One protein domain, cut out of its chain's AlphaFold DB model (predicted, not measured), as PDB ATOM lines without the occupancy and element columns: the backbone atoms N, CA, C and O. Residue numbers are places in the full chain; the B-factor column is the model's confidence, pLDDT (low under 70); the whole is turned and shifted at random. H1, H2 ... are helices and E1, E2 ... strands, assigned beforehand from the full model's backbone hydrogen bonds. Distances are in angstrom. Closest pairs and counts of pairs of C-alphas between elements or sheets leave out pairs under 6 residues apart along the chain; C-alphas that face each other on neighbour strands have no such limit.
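Overview. This is residues 667 to 768 of the 768 residues of the protein "KIX_2 domain-containing protein" of Batrachochytrium dendrobatidis (strain JEL423) (UniProt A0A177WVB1). A twisted wall of four antiparallel strands has H4 packed along one face and no named helix over the other. H1 and H3 lie on either side of H4, and the short H2 sits near one end of the strands. The printed part has 102 residues with four named helices and four named strands, in the order H1 E1 E2 E3 H2 E4 H3 H4; the sheet order is E1 E2 E3 E4, the class mixed. It is compact, with a radius of gyration of the C-alphas of 13.3 A, and spans 33 by 32 by 24 A.

Arrangement. H1, residues 667 to 676, only grazes the sheet, with residues 670 to 674. E1, residues 680 to 687, E2, 694 to 700, and E3, 705 to 710, form a meander, each strand the antiparallel neighbour of the one before, with two hairpins; N 683 and O 697 are 2.8 A apart, N 708 and O 696 2.9 A, within hydrogen-bond range. H2, residues 713 to 716, only grazes the sheet. E4, residues 728 to 734, is antiparallel to E3, with N 709 and O 729 2.9 A apart. H3, residues 738 to 752, only grazes the sheet. H4, residues 758 to 767, is on the sheet at a height of 8.8 A, along the strands, at 20 degrees to E3 on the local plane. H3 touches H4 with residues 741 to 745 alone, at a steep tilt of 56 degrees, opposite ways; the closest C-alphas, of Leu 741 and Ala 765, are 6.7 A apart. H1 and H4 are close but not clearly touching. Every O i to N i+4 pair is within range in H1, H3 and H4; H2 is too short for one.

Along the chain. H1 begins at C-alpha 667 (337.611, 75.853, 264.049). E1 measures 19.8 A and bends by 54 degrees at residue 683; H3 measures 20.8 A. H4 ends at C-alpha 767 (353.427, 69.573, 246.445).

Size, cuts and confidence. The C-alphas farthest apart, of Pro 689 and Thr 751, are 36.5 A apart. The printed part has no cut; the link from H2 to E4 is long. Mean pLDDT of the printed part is 70.3, and 38 residues are under 70, among them residues 713 to 736.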
ATOM      1  N   LEU A 667     336.559  75.619 263.058       70.94
ATOM      2  CA  LEU A 667     337.611  75.853 264.049       70.94
ATOM      3  C   LEU A 667     338.424  74.586 264.368       70.94
ATOM      4  O   LEU A 667     339.651  74.660 264.460       70.94
ATOM      5  N   GLU A 668     337.780  73.424 264.501       74.69
ATOM      6  CA  GLU A 668     338.471  72.139 264.682       74.69
ATOM      7  C   GLU A 668     339.300  71.776 263.441       74.69
ATOM      8  O   GLU A 668     340.458  71.387 263.580       74.69
ATOM      9  N   GLN A 669     338.768  71.980 262.230       65.75
ATOM     10  CA  GLN A 669     339.494  71.726 260.977       65.75
ATOM     11  C   GLN A 669     340.693  72.673 260.797       65.75
ATOM     12  O   GLN A 669     341.793  72.221 260.476       65.75
ATOM     13  N   LEU A 670     340.542  73.974 261.075       71.06
ATOM     14  CA  LEU A 670     341.663  74.927 261.060       71.06
ATOM     15  C   LEU A 670     342.708  74.608 262.142       71.06
ATOM     16  O   LEU A 670     343.910  74.747 261.903       71.06
ATOM     17  N   THR A 671     342.279  74.113 263.306       72.44
ATOM     18  CA  THR A 671     343.183  73.620 264.359       72.44
ATOM     19  C   THR A 671     343.913  72.346 263.918       72.44
ATOM     20  O   THR A 671     345.108  72.200 264.187       72.44
ATOM     21  N   GLN A 672     343.251  71.456 263.173       75.50
ATOM     22  CA  GLN A 672     343.865  70.263 262.588       75.50
ATOM     23  C   GLN A 672     344.899  70.626 261.516       75.50
ATOM     24  O   GLN A 672     346.001  70.085 261.529       75.50
ATOM     25  N   ILE A 673     344.603  71.585 260.631       68.31
ATOM     26  CA  ILE A 673     345.571  72.108 259.651       68.31
ATOM     27  C   ILE A 673     346.788  72.686 260.386       68.31
ATOM     28  O   ILE A 673     347.916  72.279 260.124       68.31
ATOM     29  N   LYS A 674     346.566  73.554 261.382       70.19
ATOM     30  CA  LYS A 674     347.633  74.185 262.179       70.19
ATOM     31  C   LYS A 674     348.509  73.186 262.949       70.19
ATOM     32  O   LYS A 674     349.684  73.465 263.172       70.19
ATOM     33  N   THR A 675     347.963  72.043 263.372       70.69
ATOM     34  CA  THR A 675     348.711  71.008 264.115       70.69
ATOM     35  C   THR A 675     349.341  69.936 263.224       70.69
ATOM     36  O   THR A 675     350.369  69.380 263.601       70.69
ATOM     37  N   THR A 676     348.779  69.657 262.043       65.75
ATOM     38  CA  THR A 676     349.293  68.626 261.115       65.75
ATOM     39  C   THR A 676     350.158  69.173 259.979       65.75
ATOM     40  O   THR A 676     350.880  68.402 259.351       65.75
ATOM     41  N   MET A 677     350.117  70.482 259.705       69.44
ATOM     42  CA  MET A 677     350.829  71.122 258.592       69.44
ATOM     43  C   MET A 677     351.684  72.293 259.099       69.44
ATOM     44  O   MET A 677     351.395  73.462 258.852       69.44
ATOM     45  N   THR A 678     352.763  71.966 259.816       73.69
ATOM     46  CA  THR A 678     353.647  72.914 260.531       73.69
ATOM     47  C   THR A 678     354.295  74.002 259.664       73.69
ATOM     48  O   THR A 678     354.746  75.009 260.202       73.69
ATOM     49  N   MET A 679     354.335  73.824 258.340       67.06
ATOM     50  CA  MET A 679     354.870  74.797 257.377       67.06
ATOM     51  C   MET A 679     353.839  75.832 256.888       67.06
ATOM     52  O   MET A 679     354.211  76.735 256.141       67.06
ATOM     53  N   ILE A 680     352.560  75.724 257.277       69.94
ATOM     54  CA  ILE A 680     351.502  76.652 256.852       69.94
ATOM     55  C   ILE A 680     351.272  77.742 257.902       69.94
ATOM     56  O   ILE A 680     350.920  77.466 259.049       69.94
ATOM     57  N   THR A 681     351.339  79.000 257.469       73.25
ATOM     58  CA  THR A 681     350.808  80.147 258.215       73.25
ATOM     59  C   THR A 681     349.541  80.678 257.551       73.25
ATOM     60  O   THR A 681     349.539  81.007 256.363       73.25
ATOM     61  N   VAL A 682     348.453  80.800 258.316       76.31
ATOM     62  CA  VAL A 682     347.276  81.577 257.898       76.31
ATOM     63  C   VAL A 682     347.642  83.055 258.028       76.31
ATOM     64  O   VAL A 682     347.916  83.522 259.131       76.31
ATOM     65  N   GLN A 683     347.686  83.783 256.911       73.62
ATOM     66  CA  GLN A 683     348.041  85.209 256.893       73.62
ATOM     67  C   GLN A 683     346.831  86.128 256.993       73.62
ATOM     68  O   GLN A 683     346.946  87.230 257.525       73.62
ATOM     69  N   LYS A 684     345.690  85.704 256.443       74.25
ATOM     70  CA  LYS A 684     344.458  86.491 256.432       74.25
ATOM     71  C   LYS A 684     343.251  85.565 256.509       74.25
ATOM     72  O   LYS A 684     343.253  84.493 255.905       74.25
ATOM     73  N   PHE A 685     342.246  86.000 257.253       75.81
ATOM     74  CA  PHE A 685     340.950  85.353 257.381       75.81
ATOM     75  C   PHE A 685     339.910  86.464 257.268       75.81
ATOM     76  O   PHE A 685     339.742  87.246 258.202       75.81
ATOM     77  N   ASP A 686     339.289  86.583 256.097       72.50
ATOM     78  CA  ASP A 686     338.248  87.572 255.844       72.50
ATOM     79  C   ASP A 686     336.881  86.889 255.887       72.50
ATOM     80  O   ASP A 686     336.535  86.093 255.008       72.50
ATOM     81  N   LEU A 687     336.085  87.251 256.891       55.03
ATOM     82  CA  LEU A 687     334.637  87.120 256.811       55.03
ATOM     83  C   LEU A 687     334.124  88.261 255.928       55.03
ATOM     84  O   LEU A 687     334.155  89.428 256.319       55.03
ATOM     85  N   LEU A 688     333.663  87.919 254.727       60.81
ATOM     86  CA  LEU A 688     332.774  88.791 253.955       60.81
ATOM     87  C   LEU A 688     331.371  88.773 254.645       60.81
ATOM     88  O   LEU A 688     331.217  88.064 255.642       60.81
ATOM     89  N   PRO A 689     330.369  89.592 254.244       53.66
ATOM     90  CA  PRO A 689     329.213  89.923 255.103       53.66
ATOM     91  C   PRO A 689     328.431  88.673 255.556       53.66
ATOM     92  O   PRO A 689     328.482  87.679 254.844       53.66
ATOM     93  N   PRO A 690     327.691  88.696 256.686       47.06
ATOM     94  CA  PRO A 690     327.465  87.554 257.602       47.06
ATOM     95  C   PRO A 690     326.875  86.222 257.078       47.06
ATOM     96  O   PRO A 690     326.775  85.281 257.856       47.06
ATOM     97  N   ASN A 691     326.517  86.100 255.798       52.84
ATOM     98  CA  ASN A 691     326.140  84.836 255.136       52.84
ATOM     99  C   ASN A 691     326.968  84.551 253.857       52.84
ATOM    100  O   ASN A 691     326.579  83.741 253.017       52.84
ATOM    101  N   GLY A 692     328.074  85.271 253.666       63.44
ATOM    102  CA  GLY A 692     328.877  85.315 252.449       63.44
ATOM    103  C   GLY A 692     330.140  84.447 252.490       63.44
ATOM    104  O   GLY A 692     330.410  83.763 253.480       63.44
ATOM    105  N   PRO A 693     330.933  84.466 251.403       70.62
ATOM    106  CA  PRO A 693     332.049  83.550 251.262       70.62
ATOM    107  C   PRO A 693     333.245  83.935 252.138       70.62
ATOM    108  O   PRO A 693     333.677  85.088 252.155       70.62
ATOM    109  N   ILE A 694     333.811  82.941 252.821       76.19
ATOM    110  CA  ILE A 694     334.974  83.086 253.703       76.19
ATOM    111  C   ILE A 694     336.238  83.006 252.846       76.19
ATOM    112  O   ILE A 694     336.440  82.001 252.161       76.19
ATOM    113  N   LEU A 695     337.106  84.019 252.891       77.94
ATOM    114  CA  LEU A 695     338.414  83.972 252.228       77.94
ATOM    115  C   LEU A 695     339.511  83.676 253.254       77.94
ATOM    116  O   LEU A 695     339.784  84.482 254.146       77.94
ATOM    117  N   ILE A 696     340.174  82.530 253.099       80.56
ATOM    118  CA  ILE A 696     341.304  82.120 253.937       80.56
ATOM    119  C   ILE A 696     342.575  82.150 253.091       80.56
ATOM    120  O   ILE A 696     342.697  81.412 252.113       80.56
ATOM    121  N   VAL A 697     343.526  83.010 253.459       80.00
ATOM    122  CA  VAL A 697     344.815  83.139 252.770       80.00
ATOM    123  C   VAL A 697     345.883  82.377 253.535       80.00
ATOM    124  O   VAL A 697     346.328  82.796 254.609       80.00
ATOM    125  N   PHE A 698     346.324  81.275 252.942       81.88
ATOM    126  CA  PHE A 698     347.426  80.456 253.422       81.88
ATOM    127  C   PHE A 698     348.725  80.866 252.723       81.88
ATOM    128  O   PHE A 698     348.744  81.142 251.520       81.88
ATOM    129  N   SER A 699     349.831  80.862 253.459       77.94
ATOM    130  CA  SER A 699     351.179  80.915 252.894       77.94
ATOM    131  C   SER A 699     352.092  79.912 253.583       77.94
ATOM    132  O   SER A 699     351.834  79.494 254.715       77.94
ATOM    133  N   TRP A 700     353.154  79.520 252.888       81.94
ATOM    134  CA  TRP A 700     354.139  78.570 253.390       81.94
ATOM    135  C   TRP A 700     355.564  78.975 253.002       81.94
ATOM    136  O   TRP A 700     355.798  80.006 252.357       81.94
ATOM    137  N   GLU A 701     356.530  78.180 253.455       58.16
ATOM    138  CA  GLU A 701     357.955  78.400 253.223       58.16
ATOM    139  C   GLU A 701     358.276  78.554 251.721       58.16
ATOM    140  O   GLU A 701     357.710  77.877 250.863       58.16
ATOM    141  N   GLY A 702     359.133  79.523 251.384       71.31
ATOM    142  CA  GLY A 702     359.341  79.981 250.002       71.31
ATOM    143  C   GLY A 702     358.403  81.111 249.541       71.31
ATOM    144  O   GLY A 702     358.592  81.650 248.454       71.31
ATOM    145  N   GLY A 703     357.430  81.532 250.360       70.50
ATOM    146  CA  GLY A 703     356.657  82.767 250.149       70.50
ATOM    147  C   GLY A 703     355.493  82.667 249.157       70.50
ATOM    148  O   GLY A 703     354.890  83.693 248.826       70.50
ATOM    149  N   ARG A 704     355.153  81.452 248.707       73.94
ATOM    150  CA  ARG A 704     353.945  81.168 247.914       73.94
ATOM    151  C   ARG A 704     352.682  81.444 248.742       73.94
ATOM    152  O   ARG A 704     352.711  81.367 249.972       73.94
ATOM    153  N   ARG A 705     351.578  81.803 248.074       75.75
ATOM    154  CA  ARG A 705     350.293  82.140 248.715       75.75
ATOM    155  C   ARG A 705     349.106  81.603 247.921       75.75
ATOM    156  O   ARG A 705     349.006  81.854 246.720       75.75
ATOM    157  N   VAL A 706     348.173  80.961 248.618       76.62
ATOM    158  CA  VAL A 706     346.903  80.465 248.069       76.62
ATOM    159  C   VAL A 706     345.752  81.056 248.875       76.62
ATOM    160  O   VAL A 706     345.727  80.938 250.101       76.62
ATOM    161  N   GLY A 707     344.808  81.699 248.188       76.75
ATOM    162  CA  GLY A 707     343.500  82.022 248.738       76.75
ATOM    163  C   GLY A 707     342.542  80.859 248.493       76.75
ATOM    164  O   GLY A 707     342.394  80.396 247.363       76.75
ATOM    165  N   VAL A 708     341.884  80.383 249.545       76.88
ATOM    166  CA  VAL A 708     340.745  79.467 249.430       76.88
ATOM    167  C   VAL A 708     339.497  80.253 249.800       76.88
ATOM    168  O   VAL A 708     339.370  80.716 250.935       76.88
ATOM    169  N   ARG A 709     338.594  80.428 248.834       75.25
ATOM    170  CA  ARG A 709     337.311  81.106 249.009       75.25
ATOM    171  C   ARG A 709     336.218  80.050 249.158       75.25
ATOM    172  O   ARG A 709     335.907  79.315 248.223       75.25
ATOM    173  N   ILE A 710     335.661  79.941 250.354       76.88
ATOM    174  CA  ILE A 710     334.637  78.959 250.727       76.88
ATOM    175  C   ILE A 710     333.269  79.607 250.508       76.88
ATOM    176  O   ILE A 710     333.059  80.703 251.015       76.88
ATOM    177  N   GLY A 711     332.345  78.963 249.783       63.88
ATOM    178  CA  GLY A 711     331.066  79.582 249.391       63.88
ATOM    179  C   GLY A 711     330.210  80.083 250.564       63.88
ATOM    180  O   GLY A 711     329.696  81.198 250.519       63.88
ATOM    181  N   SER A 712     330.101  79.277 251.624       70.31
ATOM    182  CA  SER A 712     329.520  79.638 252.924       70.31
ATOM    183  C   SER A 712     329.927  78.614 253.992       70.31
ATOM    184  O   SER A 712     330.323  77.491 253.664       70.31
ATOM    185  N   GLU A 713     329.789  78.949 255.278       57.66
ATOM    186  CA  GLU A 713     330.026  77.990 256.372       57.66
ATOM    187  C   GLU A 713     329.062  76.786 256.314       57.66
ATOM    188  O   GLU A 713     329.453  75.647 256.572       57.66
ATOM    189  N   ALA A 714     327.816  77.000 255.879       61.72
ATOM    190  CA  ALA A 714     326.838  75.928 255.700       61.72
ATOM    191  C   ALA A 714     327.233  74.929 254.593       61.72
ATOM    192  O   ALA A 714     326.961  73.735 254.726       61.72
ATOM    193  N   MET A 715     327.902  75.389 253.527       58.78
ATOM    194  CA  MET A 715     328.497  74.507 252.513       58.78
ATOM    195  C   MET A 715     329.741  73.778 253.033       58.78
ATOM    196  O   MET A 715     329.966  72.631 252.667       58.78
ATOM    197  N   PHE A 716     330.524  74.408 253.913       57.12
ATOM    198  CA  PHE A 716     331.723  73.806 254.506       57.12
ATOM    199  C   PHE A 716     331.410  72.627 255.449       57.12
ATOM    200  O   PHE A 716     332.204  71.695 255.566       57.12
ATOM    201  N   ASN A 717     330.244  72.650 256.103       52.31
ATOM    202  CA  ASN A 717     329.847  71.658 257.107       52.31
ATOM    203  C   ASN A 717     329.075  70.436 256.550       52.31
ATOM    204  O   ASN A 717     328.756  69.529 257.323       52.31
ATOM    205  N   ARG A 718     328.763  70.365 255.243       55.41
ATOM    206  CA  ARG A 718     328.073  69.210 254.625       55.41
ATOM    207  C   ARG A 718     329.058  68.265 253.928       55.41
ATOM    208  O   ARG A 718     329.784  68.674 253.031       55.41
ATOM    209  N   GLN A 719     329.030  66.979 254.288       44.62
ATOM    210  CA  GLN A 719     329.887  65.949 253.673       44.62
ATOM    211  C   GLN A 719     329.446  65.537 252.253       44.62
ATOM    212  O   GLN A 719     330.247  64.999 251.490       44.62
ATOM    213  N   GLU A 720     328.195  65.805 251.872       40.56
ATOM    214  CA  GLU A 720     327.635  65.444 250.565       40.56
ATOM    215  C   GLU A 720     327.957  66.497 249.493       40.56
ATOM    216  O   GLU A 720     327.176  67.410 249.230       40.56
ATOM    217  N   CYS A 721     329.114  66.354 248.843       43.62
ATOM    218  CA  CYS A 721     329.461  67.112 247.639       43.62
ATOM    219  C   CYS A 721     329.363  66.216 246.398       43.62
ATOM    220  O   CYS A 721     330.119  65.255 246.253       43.62
ATOM    221  N   ASN A 722     328.432  66.540 245.497       36.25
ATOM    222  CA  ASN A 722     328.269  65.849 244.219       36.25
ATOM    223  C   ASN A 722     329.410  66.232 243.250       36.25
ATOM    224  O   ASN A 722     329.884  67.367 243.250       36.25
ATOM    225  N   VAL A 723     329.832  65.289 242.405       36.88
ATOM    226  CA  VAL A 723     331.099  65.304 241.641       36.88
ATOM    227  C   VAL A 723     331.253  66.522 240.713       36.88
ATOM    228  O   VAL A 723     332.370  66.921 240.401       36.88
ATOM    229  N   ASN A 724     330.142  67.147 240.312       38.38
ATOM    230  CA  ASN A 724     330.107  68.231 239.324       38.38
ATOM    231  C   ASN A 724     329.975  69.646 239.931       38.38
ATOM    232  O   ASN A 724     329.732  70.596 239.190       38.38
ATOM    233  N   GLY A 725     330.098  69.809 241.255       47.31
ATOM    234  CA  GLY A 725     329.978  71.114 241.920       47.31
ATOM    235  C   GLY A 725     330.890  71.242 243.138       47.31
ATOM    236  O   GLY A 725     330.541  70.792 244.227       47.31
ATOM    237  N   LEU A 726     332.051  71.878 242.965       51.94
ATOM    238  CA  LEU A 726     332.994  72.126 244.058       51.94
ATOM    239  C   LEU A 726     332.474  73.274 244.954       51.94
ATOM    240  O   LEU A 726     332.194  74.355 244.436       51.94
ATOM    241  N   PRO A 727     332.373  73.103 246.290       54.97
ATOM    242  CA  PRO A 727     331.868  74.136 247.214       54.97
ATOM    243  C   PRO A 727     332.900  75.242 247.522       54.97
ATOM    244  O   PRO A 727     332.663  76.128 248.350       54.97
ATOM    245  N   PHE A 728     334.071  75.164 246.892       58.38
ATOM    246  CA  PHE A 728     335.206  76.057 247.063       58.38
ATOM    247  C   PHE A 728     335.610  76.670 245.721       58.38
ATOM    248  O   PHE A 728     335.661  75.996 244.695       58.38
ATOM    249  N   GLN A 729     335.960  77.951 245.751       57.78
ATOM    250  CA  GLN A 729     336.620  78.660 244.665       57.78
ATOM    251  C   GLN A 729     338.068  78.911 245.102       57.78
ATOM    252  O   GLN A 729     338.319  79.622 246.074       57.78
ATOM    253  N   VAL A 730     339.040  78.299 244.426       57.72
ATOM    254  CA  VAL A 730     340.459  78.563 244.708       57.72
ATOM    255  C   VAL A 730     340.859  79.841 243.976       57.72
ATOM    256  O   VAL A 730     340.773  79.913 242.753       57.72
ATOM    257  N   GLU A 731     341.287  80.858 244.720       58.69
ATOM    258  CA  GLU A 731     341.670  82.164 244.184       58.69
ATOM    259  C   GLU A 731     343.168  82.381 244.430       58.69
ATOM    260  O   GLU A 731     343.632  82.606 245.553       58.69
ATOM    261  N   MET A 732     343.970  82.221 243.376       60.19
ATOM    262  CA  MET A 732     345.426  82.249 243.505       60.19
ATOM    263  C   MET A 732     345.968  83.660 243.702       60.19
ATOM    264  O   MET A 732     345.679  84.564 242.922       60.19
ATOM    265  N   LEU A 733     346.862  83.810 244.681       57.09
ATOM    266  CA  LEU A 733     347.540  85.075 244.957       57.09
ATOM    267  C   LEU A 733     348.976  85.126 244.409       57.09
ATOM    268  O   LEU A 733     349.488  86.225 244.216       57.09
ATOM    269  N   CYS A 734     349.628  83.983 244.128       54.56
ATOM    270  CA  CYS A 734     350.862  83.930 243.324       54.56
ATOM    271  C   CYS A 734     351.261  82.518 242.841       54.56
ATOM    272  O   CYS A 734     351.392  81.599 243.644       54.56
ATOM    273  N   GLY A 735     351.640  82.410 241.561       58.66
ATOM    274  CA  GLY A 735     352.785  81.592 241.120       58.66
ATOM    275  C   GLY A 735     352.621  80.079 240.911       58.66
ATOM    276  O   GLY A 735     353.603  79.448 240.530       58.66
ATOM    277  N   MET A 736     351.443  79.496 241.131       67.19
ATOM    278  CA  MET A 736     351.168  78.072 240.875       67.19
ATOM    279  C   MET A 736     350.439  77.875 239.529       67.19
ATOM    280  O   MET A 736     349.919  78.827 238.950       67.19
ATOM    281  N   ASP A 737     350.426  76.650 239.005       79.31
ATOM    282  CA  ASP A 737     349.726  76.285 237.766       79.31
ATOM    283  C   ASP A 737     348.340  75.710 238.103       79.31
ATOM    284  O   ASP A 737     348.238  74.571 238.566       79.31
ATOM    285  N   LEU A 738     347.281  76.505 237.890       76.12
ATOM    286  CA  LEU A 738     345.890  76.123 238.186       76.12
ATOM    287  C   LEU A 738     345.504  74.796 237.538       76.12
ATOM    288  O   LEU A 738     344.910  73.950 238.198       76.12
ATOM    289  N   LYS A 739     345.896  74.577 236.278       79.75
ATOM    290  CA  LYS A 739     345.523  73.352 235.575       79.75
ATOM    291  C   LYS A 739     346.146  72.127 236.243       79.75
ATOM    292  O   LYS A 739     345.467  71.126 236.420       79.75
ATOM    293  N   LYS A 740     347.410  72.214 236.677       82.75
ATOM    294  CA  LYS A 740     348.054  71.119 237.424       82.75
ATOM    295  C   LYS A 740     347.418  70.884 238.790       82.75
ATOM    296  O   LYS A 740     347.387  69.735 239.227       82.75
ATOM    297  N   LEU A 741     346.925  71.930 239.458       81.75
ATOM    298  CA  LEU A 741     346.163  71.784 240.700       81.75
ATOM    299  C   LEU A 741     344.848  71.038 240.434       81.75
ATOM    300  O   LEU A 741     344.608  70.019 241.075       81.75
ATOM    301  N   ASP A 742     344.053  71.481 239.460       79.25
ATOM    302  CA  ASP A 742     342.760  70.873 239.121       79.25
ATOM    303  C   ASP A 742     342.910  69.426 238.615       79.25
ATOM    304  O   ASP A 742     342.232  68.527 239.119       79.25
ATOM    305  N   ASP A 743     343.862  69.162 237.709       86.44
ATOM    306  CA  ASP A 743     344.201  67.813 237.225       86.44
ATOM    307  C   ASP A 743     344.610  66.890 238.401       86.44
ATOM    308  O   ASP A 743     344.226  65.716 238.454       86.44
ATOM    309  N   SER A 744     345.350  67.416 239.389       86.94
ATOM    310  CA  SER A 744     345.774  66.665 240.584       86.94
ATOM    311  C   SER A 744     344.636  66.431 241.582       86.94
ATOM    312  O   SER A 744     344.546  65.348 242.160       86.94
ATOM    313  N   LEU A 745     343.748  67.413 241.776       81.62
ATOM    314  CA  LEU A 745     342.553  67.293 242.620       81.62
ATOM    315  C   LEU A 745     341.574  66.265 242.038       81.62
ATOM    316  O   LEU A 745     341.066  65.422 242.777       81.62
ATOM    317  N   ALA A 746     341.359  66.285 240.719       83.44
ATOM    318  CA  ALA A 746     340.516  65.319 240.018       83.44
ATOM    319  C   ALA A 746     341.070  63.888 240.123       83.44
ATOM    320  O   ALA A 746     340.331  62.955 240.446       83.44
ATOM    321  N   ASN A 747     342.381  63.710 239.925       89.19
ATOM    322  CA  ASN A 747     343.051  62.418 240.085       89.19
ATOM    323  C   ASN A 747     342.978  61.909 241.542       89.19
ATOM    324  O   ASN A 747     342.673  60.738 241.789       89.19
ATOM    325  N   LEU A 748     343.164  62.793 242.531       84.00
ATOM    326  CA  LEU A 748     343.029  62.421 243.939       84.00
ATOM    327  C   LEU A 748     341.581  62.046 244.303       84.00
ATOM    328  O   LEU A 748     341.383  61.064 245.015       84.00
ATOM    329  N   ALA A 749     340.573  62.750 243.779       84.06
ATOM    330  CA  ALA A 749     339.161  62.400 243.969       84.06
ATOM    331  C   ALA A 749     338.843  60.990 243.435       84.06
ATOM    332  O   ALA A 749     338.252  60.171 244.145       84.06
ATOM    333  N   GLN A 750     339.298  60.677 242.214       86.25
ATOM    334  CA  GLN A 750     339.153  59.348 241.605       86.25
ATOM    335  C   GLN A 750     339.873  58.260 242.418       86.25
ATOM    336  O   GLN A 750     339.327  57.175 242.623       86.25
ATOM    337  N   THR A 751     341.074  58.562 242.918       90.69
ATOM    338  CA  THR A 751     341.895  57.637 243.716       90.69
ATOM    339  C   THR A 751     341.272  57.339 245.082       90.69
ATOM    340  O   THR A 751     341.222  56.183 245.501       90.69
ATOM    341  N   LEU A 752     340.793  58.368 245.789       82.19
ATOM    342  CA  LEU A 752     340.290  58.246 247.160       82.19
ATOM    343  C   LEU A 752     338.857  57.708 247.253       82.19
ATOM    344  O   LEU A 752     338.469  57.245 248.323       82.19
ATOM    345  N   LYS A 753     338.060  57.803 246.177       89.75
ATOM    346  CA  LYS A 753     336.624  57.443 246.147       89.75
ATOM    347  C   LYS A 753     335.768  58.141 247.222       89.75
ATOM    348  O   LYS A 753     334.690  57.664 247.566       89.75
ATOM    349  N   ARG A 754     336.235  59.285 247.728       86.25
ATOM    350  CA  ARG A 754     335.536  60.184 248.659       86.25
ATOM    351  C   ARG A 754     335.727  61.643 248.221       86.25
ATOM    352  O   ARG A 754     336.694  61.915 247.505       86.25
ATOM    353  N   PRO A 755     334.884  62.587 248.677       77.31
ATOM    354  CA  PRO A 755     335.120  64.013 248.473       77.31
ATOM    355  C   PRO A 755     336.514  64.448 248.948       77.31
ATOM    356  O   PRO A 755     337.025  63.961 249.963       77.31
ATOM    357  N   VAL A 756     337.124  65.372 248.203       79.88
ATOM    358  CA  VAL A 756     338.434  65.968 248.505       79.88
ATOM    359  C   VAL A 756     338.238  67.088 249.528       79.88
ATOM    360  O   VAL A 756     337.515  68.047 249.266       79.88
ATOM    361  N   GLY A 757     338.861  66.963 250.701       83.75
ATOM    362  CA  GLY A 757     338.758  67.958 251.769       83.75
ATOM    363  C   GLY A 757     339.761  69.103 251.608       83.75
ATOM    364  O   GLY A 757     340.744  68.996 250.875       83.75
ATOM    365  N   ILE A 758     339.578  70.185 252.371       79.56
ATOM    366  CA  ILE A 758     340.517  71.323 252.378       79.56
ATOM    367  C   ILE A 758     341.951  70.909 252.769       79.56
ATOM    368  O   ILE A 758     342.917  71.447 252.234       79.56
ATOM    369  N   VAL A 759     342.111  69.894 253.628       80.50
ATOM    370  CA  VAL A 759     343.422  69.322 253.991       80.50
ATOM    371  C   VAL A 759     344.083  68.616 252.800       80.50
ATOM    372  O   VAL A 759     345.289  68.737 252.602       80.50
ATOM    373  N   ASP A 760     343.305  67.900 251.986       84.50
ATOM    374  CA  ASP A 760     343.802  67.226 250.784       84.50
ATOM    375  C   ASP A 760     344.211  68.255 249.712       84.50
ATOM    376  O   ASP A 760     345.277  68.136 249.106       84.50
ATOM    377  N   MET A 761     343.413  69.317 249.548       81.94
ATOM    378  CA  MET A 761     343.718  70.447 248.664       81.94
ATOM    379  C   MET A 761     345.017  71.157 249.063       81.94
ATOM    380  O   MET A 761     345.882  71.367 248.215       81.94
ATOM    381  N   LEU A 762     345.187  71.491 250.347       79.94
ATOM    382  CA  LEU A 762     346.404  72.138 250.849       79.94
ATOM    383  C   LEU A 762     347.644  71.250 250.677       79.94
ATOM    384  O   LEU A 762     348.718  71.758 250.364       79.94
ATOM    385  N   ARG A 763     347.509  69.924 250.819       82.62
ATOM    386  CA  ARG A 763     348.603  68.972 250.552       82.62
ATOM    387  C   ARG A 763     349.033  68.979 249.087       82.62
ATOM    388  O   ARG A 763     350.232  69.018 248.829       82.62
ATOM    389  N   ILE A 764     348.089  68.986 248.141       82.19
ATOM    390  CA  ILE A 764     348.411  69.095 246.708       82.19
ATOM    391  C   ILE A 764     349.033  70.463 246.398       82.19
ATOM    392  O   ILE A 764     350.072  70.519 245.751       82.19
ATOM    393  N   ALA A 765     348.458  71.557 246.905       78.62
ATOM    394  CA  ALA A 765     348.947  72.914 246.650       78.62
ATOM    395  C   ALA A 765     350.353  73.203 247.220       78.62
ATOM    396  O   ALA A 765     350.997  74.147 246.779       78.62
ATOM    397  N   ILE A 766     350.835  72.404 248.181       78.69
ATOM    398  CA  ILE A 766     352.214  72.459 248.706       78.69
ATOM    399  C   ILE A 766     353.168  71.545 247.921       78.69
ATOM    400  O   ILE A 766     354.373  71.795 247.898       78.69
ATOM    401  N   ALA A 767     352.650  70.496 247.275       82.31
ATOM    402  CA  ALA A 767     353.427  69.573 246.445       82.31
ATOM    403  C   ALA A 767     353.707  70.101 245.018       82.31
ATOM    404  O   ALA A 767     354.508  69.501 244.298       82.31
ATOM    405  N   LEU A 768     353.054  71.203 244.623       79.06
ATOM    406  CA  LEU A 768     353.198  71.920 243.348       79.06
ATOM    407  C   LEU A 768     353.972  73.232 243.545       79.06
ATOM    408  O   LEU A 768     354.863  73.549 242.718       79.06
TER     409      LEU A 768